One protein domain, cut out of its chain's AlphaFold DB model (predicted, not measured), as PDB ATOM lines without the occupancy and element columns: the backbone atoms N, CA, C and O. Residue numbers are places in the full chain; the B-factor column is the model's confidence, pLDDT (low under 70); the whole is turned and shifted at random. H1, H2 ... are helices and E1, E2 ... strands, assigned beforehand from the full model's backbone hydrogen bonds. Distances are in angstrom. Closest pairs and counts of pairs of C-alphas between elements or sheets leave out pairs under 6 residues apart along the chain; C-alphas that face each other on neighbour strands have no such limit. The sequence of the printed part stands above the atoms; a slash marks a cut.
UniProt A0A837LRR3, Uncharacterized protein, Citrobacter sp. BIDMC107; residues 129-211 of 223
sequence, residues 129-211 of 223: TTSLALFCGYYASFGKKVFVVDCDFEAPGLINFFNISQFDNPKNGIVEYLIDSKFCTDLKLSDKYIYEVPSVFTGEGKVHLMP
ATOM      1  N   THR A 129       9.983  -7.546 -10.221       91.75
ATOM      2  CA  THR A 129       9.711  -8.671 -11.127       91.75
ATOM      3  C   THR A 129      10.675  -9.828 -10.881       91.75
ATOM      4  O   THR A 129      10.257 -10.979 -10.814       91.75
ATOM      5  N   THR A 130      11.958  -9.526 -10.660       93.12
ATOM      6  CA  THR A 130      12.977 -10.524 -10.308       93.12
ATOM      7  C   THR A 130      12.663 -11.194  -8.972       93.12
ATOM      8  O   THR A 130      12.704 -12.417  -8.881       93.12
ATOM      9  N   SER A 131      12.317 -10.421  -7.939       94.88
ATOM     10  CA  SER A 131      11.950 -10.953  -6.623       94.88
ATOM     11  C   SER A 131      10.718 -11.850  -6.697       94.88
ATOM     12  O   SER A 131      10.735 -12.933  -6.119       94.88
ATOM     13  N   LEU A 132       9.690 -11.438  -7.445       95.62
ATOM     14  CA  LEU A 132       8.497 -12.245  -7.692       95.62
ATOM     15  C   LEU A 132       8.853 -13.573  -8.372       95.62
ATOM     16  O   LEU A 132       8.445 -14.635  -7.909       95.62
ATOM     17  N   ALA A 133       9.657 -13.535  -9.436       94.25
ATOM     18  CA  ALA A 133      10.020 -14.736 -10.176       94.25
ATOM     19  C   ALA A 133      10.852 -15.724  -9.338       94.25
ATOM     20  O   ALA A 133      10.568 -16.924  -9.324       94.25
ATOM     21  N   LEU A 134      11.834 -15.214  -8.584       95.19
ATOM     22  CA  LEU A 134      12.641 -16.014  -7.660       95.19
ATOM     23  C   LEU A 134      11.793 -16.610  -6.531       95.19
ATOM     24  O   LEU A 134      11.984 -17.770  -6.176       95.19
ATOM     25  N   PHE A 135      10.837 -15.850  -5.992       95.69
ATOM     26  CA  PHE A 135       9.906 -16.338  -4.977       95.69
ATOM     27  C   PHE A 135       9.056 -17.502  -5.504       95.69
ATOM     28  O   PHE A 135       8.952 -18.536  -4.840       95.69
ATOM     29  N   CYS A 136       8.502 -17.372  -6.713       95.56
ATOM     30  CA  CYS A 136       7.730 -18.436  -7.357       95.56
ATOM     31  C   CYS A 136       8.567 -19.707  -7.552       95.56
ATOM     32  O   CYS A 136       8.131 -20.788  -7.158       95.56
ATOM     33  N   GLY A 137       9.776 -19.575  -8.112       94.56
ATOM     34  CA  GLY A 137      10.685 -20.705  -8.327       94.56
ATOM     35  C   GLY A 137      11.109 -21.380  -7.019       94.56
ATOM     36  O   GLY A 137      11.082 -22.605  -6.919       94.56
ATOM     37  N   TYR A 138      11.410 -20.593  -5.979       95.56
ATOM     38  CA  TYR A 138      11.757 -21.105  -4.653       95.56
ATOM     39  C   TYR A 138      10.642 -21.981  -4.078       95.56
ATOM     40  O   TYR A 138      10.888 -23.134  -3.738       95.56
ATOM     41  N   TYR A 139       9.401 -21.492  -4.017       95.75
ATOM     42  CA  TYR A 139       8.297 -22.287  -3.469       95.75
ATOM     43  C   TYR A 139       7.951 -23.492  -4.338       95.75
ATOM     44  O   TYR A 139       7.676 -24.569  -3.805       95.75
ATOM     45  N   ALA A 140       7.996 -23.336  -5.659       96.38
ATOM     46  CA  ALA A 140       7.787 -24.455  -6.560       96.38
ATOM     47  C   ALA A 140       8.843 -25.554  -6.351       96.38
ATOM     48  O   ALA A 140       8.482 -26.727  -6.328       96.38
ATOM     49  N   SER A 141      10.101 -25.204  -6.055       94.38
ATOM     50  CA  SER A 141      11.153 -26.194  -5.772       94.38
ATOM     51  C   SER A 141      10.869 -27.078  -4.549       94.38
ATOM     52  O   SER A 141      11.385 -28.188  -4.467       94.38
ATOM     53  N   PHE A 142       9.979 -26.649  -3.643       94.94
ATOM     54  CA  PHE A 142       9.447 -27.459  -2.536       94.94
ATOM     55  C   PHE A 142       8.145 -28.204  -2.893       94.94
ATOM     56  O   PHE A 142       7.328 -28.494  -2.014       94.94
ATOM     57  N   GLY A 143       7.889 -28.457  -4.178       95.81
ATOM     58  CA  GLY A 143       6.702 -29.171  -4.658       95.81
ATOM     59  C   GLY A 143       5.397 -28.368  -4.577       95.81
ATOM     60  O   GLY A 143       4.310 -28.940  -4.679       95.81
ATOM     61  N   LYS A 144       5.454 -27.046  -4.359       95.69
ATOM     62  CA  LYS A 144       4.246 -26.208  -4.276       95.69
ATOM     63  C   LYS A 144       3.707 -25.855  -5.662       95.69
ATOM     64  O   LYS A 144       4.437 -25.796  -6.650       95.69
ATOM     65  N   LYS A 145       2.399 -25.590  -5.711       96.12
ATOM     66  CA  LYS A 145       1.717 -25.008  -6.870       96.12
ATOM     67  C   LYS A 145       1.562 -23.514  -6.624       96.12
ATOM     68  O   LYS A 145       0.905 -23.128  -5.661       96.12
ATOM     69  N   VAL A 146       2.172 -22.702  -7.474       96.44
ATOM     70  CA  VAL A 146       2.128 -21.241  -7.390       96.44
ATOM     71  C   VAL A 146       1.380 -20.707  -8.604       96.44
ATOM     72  O   VAL A 146       1.619 -21.149  -9.727       96.44
ATOM     73  N   PHE A 147       0.468 -19.767  -8.377       96.19
ATOM     74  CA  PHE A 147      -0.186 -19.003  -9.433       96.19
ATOM     75  C   PHE A 147       0.300 -17.561  -9.344       96.19
ATOM     76  O   PHE A 147       0.222 -16.956  -8.276       96.19
ATOM     77  N   VAL A 148       0.835 -17.028 -10.436       95.75
ATOM     78  CA  VAL A 148       1.377 -15.673 -10.497       95.75
ATOM     79  C   VAL A 148       0.661 -14.866 -11.567       95.75
ATOM     80  O   VAL A 148       0.419 -15.357 -12.666       95.75
ATOM     81  N   VAL A 149       0.338 -13.619 -11.234       95.00
ATOM     82  CA  VAL A 149      -0.252 -12.647 -12.154       95.00
ATOM     83  C   VAL A 149       0.729 -11.494 -12.305       95.00
ATOM     84  O   VAL A 149       1.138 -10.899 -11.307       95.00
ATOM     85  N   ASP A 150       1.143 -11.208 -13.536       92.94
ATOM     86  CA  ASP A 150       1.941 -10.024 -13.844       92.94
ATOM     87  C   ASP A 150       0.999  -8.817 -13.939       92.94
ATOM     88  O   ASP A 150       0.250  -8.687 -14.897       92.94
ATOM     89  N   CYS A 151       0.993  -7.960 -12.918       91.75
ATOM     90  CA  CYS A 151       0.192  -6.732 -12.905       91.75
ATOM     91  C   CYS A 151       0.990  -5.497 -13.364       91.75
ATOM     92  O   CYS A 151       0.556  -4.370 -13.121       91.75
ATOM     93  N   ASP A 152       2.170  -5.670 -13.975       89.75
ATOM     94  CA  ASP A 152       2.928  -4.562 -14.561       89.75
ATOM     95  C   ASP A 152       2.417  -4.279 -15.983       89.75
ATOM     96  O   ASP A 152       2.859  -4.874 -16.964       89.75
ATOM     97  N   PHE A 153       1.426  -3.391 -16.092       88.19
ATOM     98  CA  PHE A 153       0.816  -3.010 -17.372       88.19
ATOM     99  C   PHE A 153       1.660  -2.020 -18.187       88.19
ATOM    100  O   PHE A 153       1.361  -1.791 -19.356       88.19
ATOM    101  N   GLU A 154       2.678  -1.407 -17.579       85.06
ATOM    102  CA  GLU A 154       3.533  -0.413 -18.237       85.06
ATOM    103  C   GLU A 154       4.697  -1.088 -18.966       85.06
ATOM    104  O   GLU A 154       4.987  -0.764 -20.116       85.06
ATOM    105  N   ALA A 155       5.351  -2.047 -18.305       83.94
ATOM    106  CA  ALA A 155       6.486  -2.774 -18.858       83.94
ATOM    107  C   ALA A 155       6.494  -4.236 -18.367       83.94
ATOM    108  O   ALA A 155       7.373  -4.620 -17.586       83.94
ATOM    109  N   PRO A 156       5.534  -5.072 -18.817       86.44
ATOM    110  CA  PRO A 156       5.457  -6.468 -18.402       86.44
ATOM    111  C   PRO A 156       6.725  -7.222 -18.797       86.44
ATOM    112  O   PRO A 156       7.217  -7.125 -19.923       86.44
ATOM    113  N   GLY A 157       7.267  -7.996 -17.861       82.88
ATOM    114  CA  GLY A 157       8.586  -8.616 -18.023       82.88
ATOM    115  C   GLY A 157       8.718  -9.996 -17.397       82.88
ATOM    116  O   GLY A 157       9.749 -10.646 -17.576       82.88
ATOM    117  N   LEU A 158       7.693 -10.473 -16.682       87.00
ATOM    118  CA  LEU A 158       7.787 -11.726 -15.939       87.00
ATOM    119  C   LEU A 158       7.938 -12.941 -16.863       87.00
ATOM    120  O   LEU A 158       8.673 -13.873 -16.548       87.00
ATOM    121  N   ILE A 159       7.303 -12.907 -18.036       87.56
ATOM    122  CA  ILE A 159       7.431 -13.964 -19.046       87.56
ATOM    123  C   ILE A 159       8.882 -14.123 -19.525       87.56
ATOM    124  O   ILE A 159       9.380 -15.248 -19.625       87.56
ATOM    125  N   ASN A 160       9.576 -13.009 -19.764       85.56
ATOM    126  CA  ASN A 160      10.950 -13.023 -20.266       85.56
ATOM    127  C   ASN A 160      11.911 -13.664 -19.258       85.56
ATOM    128  O   ASN A 160      12.861 -14.335 -19.654       85.56
ATOM    129  N   PHE A 161      11.642 -13.517 -17.955       86.88
ATOM    130  CA  PHE A 161      12.440 -14.152 -16.905       86.88
ATOM    131  C   PHE A 161      12.441 -15.683 -17.020       86.88
ATOM    132  O   PHE A 161      13.479 -16.318 -16.856       86.88
ATOM    133  N   PHE A 162      11.287 -16.276 -17.329       86.88
ATOM    134  CA  PHE A 162      11.133 -17.727 -17.461       86.88
ATOM    135  C   PHE A 162      11.483 -18.253 -18.857       86.88
ATOM    136  O   PHE A 162      11.239 -19.424 -19.148       86.88
ATOM    137  N   ASN A 163      12.042 -17.401 -19.724       83.94
ATOM    138  CA  ASN A 163      12.371 -17.731 -21.109       83.94
ATOM    139  C   ASN A 163      11.180 -18.349 -21.870       83.94
ATOM    140  O   ASN A 163      11.347 -19.249 -22.694       83.94
ATOM    141  N   ILE A 164       9.962 -17.898 -21.551       81.50
ATOM    142  CA  ILE A 164       8.740 -18.346 -22.219       81.50
ATOM    143  C   ILE A 164       8.578 -17.489 -23.477       81.50
ATOM    144  O   ILE A 164       8.350 -16.283 -23.403       81.50
ATOM    145  N   SER A 165       8.713 -18.113 -24.645       73.19
ATOM    146  CA  SER A 165       8.477 -17.443 -25.924       73.19
ATOM    147  C   SER A 165       6.987 -17.169 -26.097       73.19
ATOM    148  O   SER A 165       6.172 -18.090 -26.176       73.19
ATOM    149  N   GLN A 166       6.618 -15.892 -26.155       66.19
ATOM    150  CA  GLN A 166       5.238 -15.493 -26.435       66.19
ATOM    151  C   GLN A 166       4.916 -15.529 -27.932       66.19
ATOM    152  O   GLN A 166       3.751 -15.630 -28.292       66.19
ATOM    153  N   PHE A 167       5.927 -15.486 -28.803       64.44
ATOM    154  CA  PHE A 167       5.730 -15.501 -30.255       64.44
ATOM    155  C   PHE A 167       5.241 -16.856 -30.768       64.44
ATOM    156  O   PHE A 167       4.440 -16.903 -31.700       64.44
ATOM    157  N   ASP A 168       5.678 -17.948 -30.138       68.06
ATOM    158  CA  ASP A 168       5.296 -19.300 -30.557       68.06
ATOM    159  C   ASP A 168       3.840 -19.621 -30.195       68.06
ATOM    160  O   ASP A 168       3.170 -20.383 -30.893       68.06
ATOM    161  N   ASN A 169       3.332 -19.032 -29.107       72.94
ATOM    162  CA  ASN A 169       1.948 -19.188 -28.671       72.94
ATOM    163  C   ASN A 169       1.503 -17.983 -27.816       72.94
ATOM    164  O   ASN A 169       1.586 -18.043 -26.580       72.94
ATOM    165  N   PRO A 170       1.068 -16.870 -28.437       80.25
ATOM    166  CA  PRO A 170       0.676 -15.670 -27.710       80.25
ATOM    167  C   PRO A 170      -0.636 -15.912 -26.968       80.25
ATOM    168  O   PRO A 170      -1.656 -16.266 -27.563       80.25
ATOM    169  N   LYS A 171      -0.607 -15.707 -25.652       87.62
ATOM    170  CA  LYS A 171      -1.761 -15.855 -24.767       87.62
ATOM    171  C   LYS A 171      -2.270 -14.486 -24.347       87.62
ATOM    172  O   LYS A 171      -1.533 -13.504 -24.299       87.62
ATOM    173  N   ASN A 172      -3.560 -14.438 -24.059       90.44
ATOM    174  CA  ASN A 172      -4.166 -13.290 -23.406       90.44
ATOM    175  C   ASN A 172      -3.651 -13.195 -21.953       90.44
ATOM    176  O   ASN A 172      -3.167 -14.179 -21.395       90.44
ATOM    177  N   GLY A 173      -3.759 -12.023 -21.336       91.50
ATOM    178  CA  GLY A 173      -3.400 -11.802 -19.937       91.50
ATOM    179  C   GLY A 173      -4.590 -11.432 -19.068       91.50
ATOM    180  O   GLY A 173      -5.749 -11.628 -19.447       91.50
ATOM    181  N   ILE A 174      -4.293 -10.885 -17.890       92.19
ATOM    182  CA  ILE A 174      -5.304 -10.460 -16.921       92.19
ATOM    183  C   ILE A 174      -6.214  -9.372 -17.497       92.19
ATOM    184  O   ILE A 174      -7.415  -9.409 -17.252       92.19
ATOM    185  N   VAL A 175      -5.690  -8.459 -18.326       89.19
ATOM    186  CA  VAL A 175      -6.506  -7.427 -18.988       89.19
ATOM    187  C   VAL A 175      -7.593  -8.060 -19.852       89.19
ATOM    188  O   VAL A 175      -8.774  -7.781 -19.657       89.19
ATOM    189  N   GLU A 176      -7.230  -8.944 -20.783       90.00
ATOM    190  CA  GLU A 176      -8.232  -9.588 -21.632       90.00
ATOM    191  C   GLU A 176      -9.119 -10.552 -20.848       90.00
ATOM    192  O   GLU A 176     -10.280 -10.697 -21.206       90.00
ATOM    193  N   TYR A 177      -8.611 -11.205 -19.797       92.25
ATOM    194  CA  TYR A 177      -9.427 -12.062 -18.936       92.25
ATOM    195  C   TYR A 177     -10.553 -11.271 -18.265       92.25
ATOM    196  O   TYR A 177     -11.701 -11.698 -18.315       92.25
ATOM    197  N   LEU A 178     -10.245 -10.098 -17.704       89.75
ATOM    198  CA  LEU A 178     -11.224  -9.225 -17.049       89.75
ATOM    199  C   LEU A 178     -12.230  -8.614 -18.034       89.75
ATOM    200  O   LEU A 178     -13.380  -8.365 -17.681       89.75
ATOM    201  N   ILE A 179     -11.808  -8.349 -19.271       88.19
ATOM    202  CA  ILE A 179     -12.713  -7.896 -20.334       88.19
ATOM    203  C   ILE A 179     -13.627  -9.049 -20.760       88.19
ATOM    204  O   ILE A 179     -14.846  -8.894 -20.815       88.19
ATOM    205  N   ASP A 180     -13.047 -10.221 -21.017       91.62
ATOM    206  CA  ASP A 180     -13.779 -11.413 -21.430       91.62
ATOM    207  C   ASP A 180     -14.765 -11.868 -20.339       91.62
ATOM    208  O   ASP A 180     -15.855 -12.311 -20.681       91.62
ATOM    209  N   SER A 181     -14.441 -11.716 -19.047       90.88
ATOM    210  CA  SER A 181     -15.327 -12.101 -17.935       90.88
ATOM    211  C   SER A 181     -16.557 -11.205 -17.803       90.88
ATOM    212  O   SER A 181     -17.567 -11.626 -17.253       90.88
ATOM    213  N   LYS A 182     -16.488  -9.962 -18.293       88.62
ATOM    214  CA  LYS A 182     -17.650  -9.058 -18.349       88.62
ATOM    215  C   LYS A 182     -18.566  -9.356 -19.527       88.62
ATOM    216  O   LYS A 182     -19.756  -9.062 -19.472       88.62
ATOM    217  N   PHE A 183     -17.998  -9.897 -20.602       91.12
ATOM    218  CA  PHE A 183     -18.761 -10.296 -21.775       91.12
ATOM    219  C   PHE A 183     -19.333 -11.709 -21.640       91.12
ATOM    220  O   PHE A 183     -20.419 -11.952 -22.136       91.12
ATOM    221  N   CYS A 184     -18.616 -12.642 -21.014       92.56
ATOM    222  CA  CYS A 184     -18.986 -14.050 -20.893       92.56
ATOM    223  C   CYS A 184     -19.101 -14.437 -19.414       92.56
ATOM    224  O   CYS A 184     -18.087 -14.520 -18.718       92.56
ATOM    225  N   THR A 185     -20.321 -14.698 -18.942       86.69
ATOM    226  CA  THR A 185     -20.598 -15.000 -17.527       86.69
ATOM    227  C   THR A 185     -20.032 -16.349 -17.093       86.69
ATOM    228  O   THR A 185     -19.593 -16.502 -15.958       86.69
ATOM    229  N   ASP A 186     -19.962 -17.309 -18.015       88.19
ATOM    230  CA  ASP A 186     -19.467 -18.666 -17.754       88.19
ATOM    231  C   ASP A 186     -17.966 -18.820 -18.047       88.19
ATOM    232  O   ASP A 186     -17.461 -19.932 -18.259       88.19
ATOM    233  N   LEU A 187     -17.221 -17.709 -18.087       90.81
ATOM    234  CA  LEU A 187     -15.805 -17.735 -18.420       90.81
ATOM    235  C   LEU A 187     -15.005 -18.536 -17.390       90.81
ATOM    236  O   LEU A 187     -14.784 -18.124 -16.251       90.81
ATOM    237  N   LYS A 188     -14.455 -19.663 -17.842       89.81
ATOM    238  CA  LYS A 188     -13.496 -20.449 -17.068       89.81
ATOM    239  C   LYS A 188     -12.073 -20.044 -17.404       89.81
ATOM    240  O   LYS A 188     -11.697 -19.874 -18.568       89.81
ATOM    241  N   LEU A 189     -11.260 -19.954 -16.359       89.50
ATOM    242  CA  LEU A 189      -9.825 -19.797 -16.496       89.50
ATOM    243  C   LEU A 189      -9.250 -21.008 -17.254       89.50
ATOM    244  O   LEU A 189      -9.534 -22.154 -16.913       89.50
ATOM    245  N   SER A 190      -8.483 -20.745 -18.310       89.75
ATOM    246  CA  SER A 190      -8.004 -21.763 -19.250       89.75
ATOM    247  C   SER A 190      -6.620 -21.420 -19.798       89.75
ATOM    248  O   SER A 190      -6.103 -20.317 -19.592       89.75
ATOM    249  N   ASP A 191      -6.057 -22.339 -20.582       88.62
ATOM    250  CA  ASP A 191      -4.752 -22.190 -21.235       88.62
ATOM    251  C   ASP A 191      -4.680 -21.015 -22.222       88.62
ATOM    252  O   ASP A 191      -3.589 -20.690 -22.686       88.62
ATOM    253  N   LYS A 192      -5.808 -20.353 -22.522       89.75
ATOM    254  CA  LYS A 192      -5.862 -19.092 -23.276       89.75
ATOM    255  C   LYS A 192      -5.194 -17.930 -22.528       89.75
ATOM    256  O   LYS A 192      -4.734 -16.997 -23.185       89.75
ATOM    257  N   TYR A 193      -5.150 -17.983 -21.193       92.69
ATOM    258  CA  TYR A 193      -4.668 -16.882 -20.345       92.69
ATOM    259  C   TYR A 193      -3.431 -17.223 -19.508       92.69
ATOM    260  O   TYR A 193      -2.878 -16.355 -18.839       92.69
ATOM    261  N   ILE A 194      -3.021 -18.494 -19.482       92.88
ATOM    262  CA  ILE A 194      -2.012 -18.988 -18.540       92.88
ATOM    263  C   ILE A 194      -0.883 -19.686 -19.278       92.88
ATOM    264  O   ILE A 194      -1.120 -20.599 -20.065       92.88
ATOM    265  N   TYR A 195       0.351 -19.336 -18.952       92.12
ATOM    266  CA  TYR A 195       1.537 -20.119 -19.263       92.12
ATOM    267  C   TYR A 195       1.896 -21.049 -18.104       92.12
ATOM    268  O   TYR A 195       1.865 -20.649 -16.943       92.12
ATOM    269  N   GLU A 196       2.283 -22.282 -18.417       93.00
ATOM    270  CA  GLU A 196       2.993 -23.133 -17.462       93.00
ATOM    271  C   GLU A 196       4.492 -22.840 -17.583       93.00
ATOM    272  O   GLU A 196       5.056 -22.866 -18.680       93.00
ATOM    273  N   VAL A 197       5.132 -22.513 -16.460       93.12
ATOM    274  CA  VAL A 197       6.572 -22.243 -16.416       93.12
ATOM    275  C   VAL A 197       7.352 -23.550 -16.603       93.12
ATOM    276  O   VAL A 197       7.011 -24.547 -15.963       93.12
ATOM    277  N   PRO A 198       8.425 -23.562 -17.419       92.25
ATOM    278  CA  PRO A 198       9.243 -24.752 -17.621       92.25
ATOM    279  C   PRO A 198       9.825 -25.318 -16.317       92.25
ATOM    280  O   PRO A 198      10.299 -24.576 -15.455       92.25
ATOM    281  N   SER A 199       9.883 -26.649 -16.218       91.31
ATOM    282  CA  SER A 199      10.306 -27.369 -15.006       91.31
ATOM    283  C   SER A 199      11.728 -27.052 -14.533       91.31
ATOM    284  O   SER A 199      12.018 -27.159 -13.343       91.31
ATOM    285  N   VAL A 200      12.604 -26.584 -15.433       92.50
ATOM    286  CA  VAL A 200      13.957 -26.106 -15.091       92.50
ATOM    287  C   VAL A 200      13.939 -24.973 -14.053       92.50
ATOM    288  O   VAL A 200      14.899 -24.824 -13.302       92.50
ATOM    289  N   PHE A 201      12.842 -24.213 -13.967       90.25
ATOM    290  CA  PHE A 201      12.661 -23.139 -12.987       90.25
ATOM    291  C   PHE A 201      11.821 -23.544 -11.768       90.25
ATOM    292  O   PHE A 201      11.767 -22.783 -10.802       90.25
ATOM    293  N   THR A 202      11.141 -24.696 -11.798       92.38
ATOM    294  CA  THR A 202      10.140 -25.067 -10.781       92.38
ATOM    295  C   THR A 202      10.478 -26.330  -9.995       92.38
ATOM    296  O   THR A 202       9.873 -26.553  -8.949       92.38
ATOM    297  N   GLY A 203      11.425 -27.156 -10.449       90.94
ATOM    298  CA  GLY A 203      11.732 -28.431  -9.796       90.94
ATOM    299  C   GLY A 203      10.530 -29.382  -9.822       90.94
ATOM    300  O   GLY A 203       9.942 -29.609 -10.876       90.94
ATOM    301  N   GLU A 204      10.157 -29.932  -8.663       91.00
ATOM    302  CA  GLU A 204       9.021 -30.863  -8.534       91.00
ATOM    303  C   GLU A 204       7.648 -30.164  -8.489       91.00
ATOM    304  O   GLU A 204       6.611 -30.813  -8.637       91.00
ATOM    305  N   GLY A 205       7.617 -28.848  -8.262       96.19
ATOM    306  CA  GLY A 205       6.388 -28.062  -8.223       96.19
ATOM    307  C   GLY A 205       5.997 -27.476  -9.574       96.19
ATOM    308  O   GLY A 205       6.578 -27.777 -10.617       96.19
ATOM    309  N   LYS A 206       4.991 -26.598  -9.544       96.69
ATOM    310  CA  LYS A 206       4.448 -25.929 -10.735       96.69
ATOM    311  C   LYS A 206       4.273 -24.439 -10.495       96.69
ATOM    312  O   LYS A 206       3.794 -24.037  -9.434       96.69
ATOM    313  N   VAL A 207       4.570 -23.643 -11.516       96.69
ATOM    314  CA  VAL A 207       4.221 -22.221 -11.562       96.69
ATOM    315  C   VAL A 207       3.337 -21.991 -12.782       96.69
ATOM    316  O   VAL A 207       3.740 -22.269 -13.910       96.69
ATOM    317  N   HIS A 208       2.130 -21.492 -12.540       95.75
ATOM    318  CA  HIS A 208       1.220 -21.007 -13.571       95.75
ATOM    319  C   HIS A 208       1.297 -19.487 -13.596       95.75
ATOM    320  O   HIS A 208       1.155 -18.853 -12.553       95.75
ATOM    321  N   LEU A 209       1.527 -18.918 -14.769       94.12
ATOM    322  CA  LEU A 209       1.736 -17.495 -14.970       94.12
ATOM    323  C   LEU A 209       0.649 -16.930 -15.874       94.12
ATOM    324  O   LEU A 209       0.499 -17.373 -17.009       94.12
ATOM    325  N   MET A 210      -0.056 -15.910 -15.401       94.50
ATOM    326  CA  MET A 210      -0.916 -15.059 -16.216       94.50
ATOM    327  C   MET A 210      -0.181 -13.740 -16.512       94.50
ATOM    328  O   MET A 210       0.216 -13.057 -15.565       94.50
ATOM    329  N   PRO A 211       0.038 -13.368 -17.786       92.69
ATOM    330  CA  PRO A 211       0.664 -12.092 -18.119       92.69
ATOM    331  C   PRO A 211      -0.250 -10.900 -17.846       92.69
ATOM    332  O   PRO A 211      -1.457 -11.055 -17.670       92.69
TER     333      PRO A 211
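This is residues 129 to 211 of the 223 residues of an uncharacterized protein of Citrobacter sp. BIDMC107 (UniProt A0A837LRR3). Two short parallel strands, E1 and E2, lie side by side in the middle, with helix H1 packed alongside them and the short H2 near the beginning of H1. H3 lies off to one end and makes much of the long axis, and a long loop of residues 184 to 205 leads back from it to E2. The 83 printed residues run H1, E1, H2, H3, E2; the class is mixed, helices and strands, with under half of the residues in named elements. The whole is compact, with a radius of gyration of the C-alphas of 13.0 A and spans of 38 by 26 by 23 A.

H1, residues 129 to 141, and E1, residues 145 to 149, come closest at the C-alphas of Cys 136 and Val 146, 6.3 A apart. H2, residues 158 to 161, touches H1 through residues 129 to 133 alone; the closest C-alphas are those of Thr 129 and Leu 158, 6.0 A. H3, residues 174 to 183, is apart from H1 and H2. E2, residues 206 to 210, is the parallel neighbour of E1 at 16 degrees, with N 146 and O 206 2.9 A apart and N 210 and O 148 2.8 A apart, within hydrogen-bond range. The closest C-alphas of H3 and E2 are those of Ile 174 and Met 210, 6.4 A. E1, H2, H3 and E2 form a strand-helix-strand unit, two parallel neighbour strands with helices between, and its crossover is left-handed. Residues 195 to 196 pair antiparallel with residues 208 to 209 of E2. Every O i to N i+4 pair is within hydrogen-bond range in H1, and 5 of 6 in H3; H2 is too short for one.

H1 begins at C-alpha 129, (9.711, -8.671, -11.127), and is 18.4 A long. E1 measures 13.6 A, H2 5.3 A, H3 14.3 A and E2 13.3 A. H3 ends at C-alpha 183, (-18.761, -10.296, -21.775), and E2 at C-alpha 210, (-0.916, -15.059, -16.216).

The C-alphas farthest apart, those of Phe 142 and Phe 183, are 38.2 A apart. The printed part has no cut. The links H2 to H3 and H3 to E2 are long. The mean pLDDT of the printed part is 90.0, with residues 166 to 168 under 70.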